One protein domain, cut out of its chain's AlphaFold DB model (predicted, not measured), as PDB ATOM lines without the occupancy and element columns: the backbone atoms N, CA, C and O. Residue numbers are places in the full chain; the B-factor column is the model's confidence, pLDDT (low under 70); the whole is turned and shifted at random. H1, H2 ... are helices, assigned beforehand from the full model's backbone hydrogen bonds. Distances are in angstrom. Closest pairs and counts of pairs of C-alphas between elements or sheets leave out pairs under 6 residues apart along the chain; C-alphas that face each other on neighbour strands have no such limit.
ATOM      1  N   ALA A  11     -35.997 -33.798  29.169       88.56
ATOM      2  CA  ALA A  11     -34.843 -34.602  29.565       88.56
ATOM      3  C   ALA A  11     -33.589 -33.738  29.789       88.56
ATOM      4  O   ALA A  11     -32.884 -33.939  30.777       88.56
ATOM      5  N   ASP A  12     -33.353 -32.750  28.923       86.25
ATOM      6  CA  ASP A  12     -32.204 -31.846  29.029       86.25
ATOM      7  C   ASP A  12     -32.353 -30.879  30.210       86.25
ATOM      8  O   ASP A  12     -31.385 -30.650  30.933       86.25
ATOM      9  N   ARG A  13     -33.575 -30.388  30.482       85.81
ATOM     10  CA  ARG A  13     -33.872 -29.593  31.690       85.81
ATOM     11  C   ARG A  13     -33.561 -30.381  32.970       85.81
ATOM     12  O   ARG A  13     -32.841 -29.887  33.832       85.81
ATOM     13  N   VAL A  14     -34.020 -31.634  33.064       88.38
ATOM     14  CA  VAL A  14     -33.743 -32.512  34.220       88.38
ATOM     15  C   VAL A  14     -32.249 -32.839  34.348       88.38
ATOM     16  O   VAL A  14     -31.721 -32.866  35.460       88.38
ATOM     17  N   ALA A  15     -31.547 -33.065  33.233       90.31
ATOM     18  CA  ALA A  15     -30.103 -33.293  33.240       90.31
ATOM     19  C   ALA A  15     -29.321 -32.050  33.705       90.31
ATOM     20  O   ALA A  15     -28.363 -32.177  34.470       90.31
ATOM     21  N   PHE A  16     -29.754 -30.856  33.292       91.44
ATOM     22  CA  PHE A  16     -29.181 -29.582  33.718       91.44
ATOM     23  C   PHE A  16     -29.415 -29.322  35.215       91.44
ATOM     24  O   PHE A  16     -28.456 -29.054  35.935       91.44
ATOM     25  N   ASP A  17     -30.638 -29.509  35.719       89.62
ATOM     26  CA  ASP A  17     -30.945 -29.371  37.151       89.62
ATOM     27  C   ASP A  17     -30.126 -30.344  38.014       89.62
ATOM     28  O   ASP A  17     -29.567 -29.959  39.046       89.62
ATOM     29  N   LEU A  18     -29.985 -31.601  37.578       92.94
ATOM     30  CA  LEU A  18     -29.150 -32.593  38.261       92.94
ATOM     31  C   LEU A  18     -27.658 -32.207  38.235       92.94
ATOM     32  O   LEU A  18     -26.925 -32.461  39.197       92.94
ATOM     33  N   HIS A  19     -27.200 -31.549  37.168       93.94
ATOM     34  CA  HIS A  19     -25.849 -31.001  37.095       93.94
ATOM     35  C   HIS A  19     -25.651 -29.827  38.070       93.94
ATOM     36  O   HIS A  19     -24.669 -29.819  38.809       93.94
ATOM     37  N   LEU A  20     -26.600 -28.890  38.172       93.69
ATOM     38  CA  LEU A  20     -26.539 -27.792  39.153       93.69
ATOM     39  C   LEU A  20     -26.613 -28.286  40.611       93.69
ATOM     40  O   LEU A  20     -26.050 -27.666  41.514       93.69
ATOM     41  N   GLN A  21     -27.267 -29.422  40.869       91.69
ATOM     42  CA  GLN A  21     -27.255 -30.054  42.195       91.69
ATOM     43  C   GLN A  21     -25.892 -30.672  42.550       91.69
ATOM     44  O   GLN A  21     -25.531 -30.709  43.727       91.69
ATOM     45  N   THR A  22     -25.134 -31.145  41.557       94.88
ATOM     46  CA  THR A  22     -23.879 -31.893  41.756       94.88
ATOM     47  C   THR A  22     -22.611 -31.056  41.561       94.88
ATOM     48  O   THR A  22     -21.578 -31.388  42.141       94.88
ATOM     49  N   CYS A  23     -22.673 -29.958  40.804       95.50
ATOM     50  CA  CYS A  23     -21.537 -29.095  40.485       95.50
ATOM     51  C   CYS A  23     -21.702 -27.687  41.085       95.50
ATOM     52  O   CYS A  23     -22.396 -26.831  40.534       95.50
ATOM     53  N   THR A  24     -21.032 -27.431  42.214       91.69
ATOM     54  CA  THR A  24     -21.098 -26.149  42.943       91.69
ATOM     55  C   THR A  24     -20.723 -24.943  42.079       91.69
ATOM     56  O   THR A  24     -21.464 -23.965  42.075       91.69
ATOM     57  N   SER A  25     -19.644 -25.021  41.293       87.19
ATOM     58  CA  SER A  25     -19.191 -23.905  40.450       87.19
ATOM     59  C   SER A  25     -20.176 -23.573  39.325       87.19
ATOM     60  O   SER A  25     -20.400 -22.404  39.028       87.19
ATOM     61  N   CYS A  26     -20.817 -24.581  38.724       89.06
ATOM     62  CA  CYS A  26     -21.860 -24.353  37.723       89.06
ATOM     63  C   CYS A  26     -23.147 -23.802  38.350       89.06
ATOM     64  O   CYS A  26     -23.808 -22.975  37.730       89.06
ATOM     65  N   ARG A  27     -23.477 -24.190  39.590       93.00
ATOM     66  CA  ARG A  27     -24.584 -23.594  40.355       93.00
ATOM     67  C   ARG A  27     -24.341 -22.123  40.679       93.00
ATOM     68  O   ARG A  27     -25.257 -21.325  40.525       93.00
ATOM     69  N   GLU A  28     -23.130 -21.773  41.100       84.31
ATOM     70  CA  GLU A  28     -22.724 -20.391  41.379       84.31
ATOM     71  C   GLU A  28     -22.745 -19.546  40.097       84.31
ATOM     72  O   GLU A  28     -23.435 -18.532  40.052       84.31
ATOM     73  N   ALA A  29     -22.122 -20.020  39.011       78.75
ATOM     74  CA  ALA A  29     -22.153 -19.335  37.716       78.75
ATOM     75  C   ALA A  29     -23.578 -19.182  37.141       78.75
ATOM     76  O   ALA A  29     -23.896 -18.162  36.528       78.75
ATOM     77  N   PHE A  30     -24.460 -20.169  37.350       85.19
ATOM     78  CA  PHE A  30     -25.862 -20.089  36.932       85.19
ATOM     79  C   PHE A  30     -26.672 -19.101  37.781       85.19
ATOM     80  O   PHE A  30     -27.459 -18.336  37.225       85.19
ATOM     81  N   ALA A  31     -26.473 -19.088  39.103       78.81
ATOM     82  CA  ALA A  31     -27.099 -18.115  39.994       78.81
ATOM     83  C   ALA A  31     -26.679 -16.682  39.635       78.81
ATOM     84  O   ALA A  31     -27.532 -15.801  39.545       78.81
ATOM     85  N   GLU A  32     -25.398 -16.476  39.330       76.25
ATOM     86  CA  GLU A  32     -24.867 -15.180  38.912       76.25
ATOM     87  C   GLU A  32     -25.426 -14.742  37.551       76.25
ATOM     88  O   GLU A  32     -25.959 -13.643  37.411       76.25
ATOM     89  N   SER A  33     -25.435 -15.641  36.560       75.94
ATOM     90  CA  SER A  33     -26.050 -15.381  35.248       75.94
ATOM     91  C   SER A  33     -27.540 -15.041  35.368       75.94
ATOM     92  O   SER A  33     -28.057 -14.180  34.657       75.94
ATOM     93  N   ARG A  34     -28.253 -15.699  36.290       79.56
ATOM     94  CA  ARG A  34     -29.657 -15.406  36.590       79.56
ATOM     95  C   ARG A  34     -29.820 -14.026  37.236       79.56
ATOM     96  O   ARG A  34     -30.720 -13.298  36.829       79.56
ATOM     97  N   ARG A  35     -28.931 -13.649  38.162       73.88
ATOM     98  CA  ARG A  35     -28.885 -12.325  38.804       73.88
ATOM     99  C   ARG A  35     -28.678 -11.204  37.778       73.88
ATOM    100  O   ARG A  35     -29.419 -10.227  37.819       73.88
ATOM    101  N   VAL A  36     -27.773 -11.381  36.799       70.75
ATOM    102  CA  VAL A  36     -27.642 -10.458  35.647       70.75
ATOM    103  C   VAL A  36     -28.978 -10.302  34.929       70.75
ATOM    104  O   VAL A  36     -29.448  -9.184  34.746       70.75
ATOM    105  N   MET A  37     -29.609 -11.410  34.532       72.19
ATOM    106  CA  MET A  37     -30.834 -11.370  33.726       72.19
ATOM    107  C   MET A  37     -32.038 -10.795  34.485       72.19
ATOM    108  O   MET A  37     -32.883 -10.144  33.875       72.19
ATOM    109  N   GLU A  38     -32.123 -11.006  35.800       75.12
ATOM    110  CA  GLU A  38     -33.149 -10.396  36.650       75.12
ATOM    111  C   GLU A  38     -32.924  -8.878  36.783       75.12
ATOM    112  O   GLU A  38     -33.880  -8.123  36.604       75.12
ATOM    113  N   MET A  39     -31.678  -8.405  36.940       65.88
ATOM    114  CA  MET A  39     -31.362  -6.967  36.881       65.88
ATOM    115  C   MET A  39     -31.628  -6.359  35.497       65.88
ATOM    116  O   MET A  39     -32.252  -5.306  35.395       65.88
ATOM    117  N   VAL A  40     -31.215  -7.021  34.414       71.50
ATOM    118  CA  VAL A  40     -31.482  -6.557  33.042       71.50
ATOM    119  C   VAL A  40     -32.989  -6.471  32.776       71.50
ATOM    120  O   VAL A  40     -33.432  -5.531  32.126       71.50
ATOM    121  N   ARG A  41     -33.797  -7.384  33.328       70.56
ATOM    122  CA  ARG A  41     -35.263  -7.329  33.226       70.56
ATOM    123  C   ARG A  41     -35.896  -6.237  34.101       70.56
ATOM    124  O   ARG A  41     -36.903  -5.671  33.690       70.56
ATOM    125  N   GLU A  42     -35.364  -5.960  35.295       66.19
ATOM    126  CA  GLU A  42     -35.928  -4.950  36.212       66.19
ATOM    127  C   GLU A  42     -35.534  -3.509  35.828       66.19
ATOM    128  O   GLU A  42     -36.363  -2.607  35.937       66.19
ATOM    129  N   TYR A  43     -34.298  -3.287  35.360       59.62
ATOM    130  CA  TYR A  43     -33.741  -1.946  35.098       59.62
ATOM    131  C   TYR A  43     -33.464  -1.659  33.615       59.62
ATOM    132  O   TYR A  43     -33.316  -0.501  33.229       59.62
ATOM    133  N   GLY A  44     -33.378  -2.687  32.769       57.41
ATOM    134  CA  GLY A  44     -33.017  -2.544  31.363       57.41
ATOM    135  C   GLY A  44     -34.215  -2.331  30.442       57.41
ATOM    136  O   GLY A  44     -34.741  -3.285  29.871       57.41
ATOM    137  N   LYS A  45     -34.532  -1.066  30.132       56.25
ATOM    138  CA  LYS A  45     -35.001  -0.736  28.773       56.25
ATOM    139  C   LYS A  45     -33.803  -0.888  27.830       56.25
ATOM    140  O   LYS A  45     -33.105   0.083  27.544       56.25
ATOM    141  N   LEU A  46     -33.527  -2.129  27.423       57.41
ATOM    142  CA  LEU A  46     -32.446  -2.449  26.491       57.41
ATOM    143  C   LEU A  46     -32.636  -1.633  25.207       57.41
ATOM    144  O   LEU A  46     -33.685  -1.720  24.568       57.41
ATOM    145  N   SER A  47     -31.632  -0.834  24.835       58.94
ATOM    146  CA  SER A  47     -31.639  -0.168  23.530       58.94
ATOM    147  C   SER A  47     -31.608  -1.221  22.411       58.94
ATOM    148  O   SER A  47     -31.106  -2.324  22.652       58.94
ATOM    149  N   PRO A  48     -32.084  -0.908  21.190       62.56
ATOM    150  CA  PRO A  48     -31.970  -1.813  20.043       62.56
ATOM    151  C   PRO A  48     -30.543  -2.353  19.868       62.56
ATOM    152  O   PRO A  48     -30.363  -3.560  19.780       62.56
ATOM    153  N   ASP A  49     -29.536  -1.484  19.977       53.16
ATOM    154  CA  ASP A  49     -28.112  -1.827  19.919       53.16
ATOM    155  C   ASP A  49     -27.687  -2.809  21.032       53.16
ATOM    156  O   ASP A  49     -26.838  -3.672  20.820       53.16
ATOM    157  N   THR A  50     -28.275  -2.707  22.233       57.00
ATOM    158  CA  THR A  50     -27.988  -3.640  23.341       57.00
ATOM    159  C   THR A  50     -28.683  -4.986  23.130       57.00
ATOM    160  O   THR A  50     -28.120  -6.020  23.483       57.00
ATOM    161  N   ILE A  51     -29.882  -4.996  22.534       63.62
ATOM    162  CA  ILE A  51     -30.568  -6.226  22.109       63.62
ATOM    163  C   ILE A  51     -29.732  -6.918  21.024       63.62
ATOM    164  O   ILE A  51     -29.393  -8.086  21.187       63.62
ATOM    165  N   GLU A  52     -29.302  -6.189  19.991       64.50
ATOM    166  CA  GLU A  52     -28.446  -6.704  18.914       64.50
ATOM    167  C   GLU A  52     -27.095  -7.213  19.446       64.50
ATOM    168  O   GLU A  52     -26.641  -8.290  19.062       64.50
ATOM    169  N   MET A  53     -26.474  -6.506  20.399       67.25
ATOM    170  CA  MET A  53     -25.252  -6.968  21.067       67.25
ATOM    171  C   MET A  53     -25.476  -8.286  21.825       67.25
ATOM    172  O   MET A  53     -24.683  -9.217  21.672       67.25
ATOM    173  N   LEU A  54     -26.543  -8.393  22.622       62.88
ATOM    174  CA  LEU A  54     -26.871  -9.612  23.370       62.88
ATOM    175  C   LEU A  54     -27.193 -10.784  22.426       62.88
ATOM    176  O   LEU A  54     -26.701 -11.896  22.633       62.88
ATOM    177  N   GLU A  55     -27.916 -10.527  21.338       71.75
ATOM    178  CA  GLU A  55     -28.229 -11.523  20.311       71.75
ATOM    179  C   GLU A  55     -26.988 -11.970  19.533       71.75
ATOM    180  O   GLU A  55     -26.818 -13.166  19.289       71.75
ATOM    181  N   SER A  56     -26.053 -11.057  19.247       64.50
ATOM    182  CA  SER A  56     -24.757 -11.391  18.636       64.50
ATOM    183  C   SER A  56     -23.899 -12.319  19.511       64.50
ATOM    184  O   SER A  56     -23.068 -13.065  18.989       64.50
ATOM    185  N   GLN A  57     -24.129 -12.324  20.831       63.44
ATOM    186  CA  GLN A  57     -23.501 -13.244  21.785       63.44
ATOM    187  C   GLN A  57     -24.353 -14.487  22.104       63.44
ATOM    188  O   GLN A  57     -23.978 -15.288  22.959       63.44
ATOM    189  N   GLY A  58     -25.466 -14.696  21.395       71.19
ATOM    190  CA  GLY A  58     -26.307 -15.890  21.512       71.19
ATOM    191  C   GLY A  58     -27.367 -15.839  22.615       71.19
ATOM    192  O   GLY A  58     -28.020 -16.851  22.872       71.19
TER     193      GLY A  58
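AT A GLANCE: This is residues 11 to 58 of the 625 residues of the protein "FecR domain-containing protein" of Phycisphaeraceae bacterium (UniProt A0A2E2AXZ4). Picture an open, three-sided bracket of helices: the long helix H2 makes its base, H1 turns off at a corner from the beginning of H2, and beyond the other end of H2 the short helix H3 folds back towards the first side with a gap between it and H2. The middle of the bracket is empty, and the one contact between helices is the corner of H1 and H2. You have 48 printed residues here, with three named helices in the order H1, H2, H3 and no named strand; the class is all helix. The whole is loose, with a radius of gyration of the C-alphas of 13.8 A, and elongated, spanning 37 by 20 by 16 A.

HOW THE PARTS SIT: Begin at the first printed residue and read H1, residues 11 to 22, then H2, residues 24 to 43. These two touch only at the corner by their link, with 4 pairs of C-alphas within 8 A. Look for the closest C-alphas at Leu 20 and Arg 27, 4.8 A apart. H1 touches H2 with residues 19 to 21 alone, and H2 touches H1 with residues 26 to 27 alone. Their lines stand at a steep tilt of 67 degrees, only just short of about perpendicular, and they run opposite ways; their centres are 16.7 A apart. Read on to H3, residues 48 to 56, which touches no helix: it is apart from H2 and apart from H1. In H1, H2 and H3 every backbone O i to N i+4 pair is within hydrogen-bond range.

IN THESE COORDINATES: Find C-alpha 11 at (-34.843, -34.602, 29.565); from there H1 runs 16.6 A to C-alpha 22. Past Cys 23, find C-alpha 24 at (-21.098, -26.149, 42.943), where H2 begins; it is the longest helix, with 20 residues, and runs 28.4 A to C-alpha 43. After residues 44 to 47 comes H3, 12.1 A from C-alpha 48 to C-alpha 56 at (-24.757, -11.391, 18.636).

THE WHOLE: The two C-alphas farthest apart are those of Thr 22 and Pro 48, at 38.0 A, while the C-alphas of Ala 11 and Gly 58 are 22.1 A apart. The printed part has no cut, and both links, H1 to H2 and H2 to H3, are tight. Residues 32 to 45, of which 32 to 43 belong to H2, stand free, and so do residues 47 to 53, of which 48 to 53 belong to H3. The mean pLDDT of the printed part is 76.3; look at residue 39, residues 42 to 54 and residues 56 to 57 for the 16 residues under 70 in this predicted model. The mean pLDDT is 91 in H1, 77 in H2 and 63 in H3.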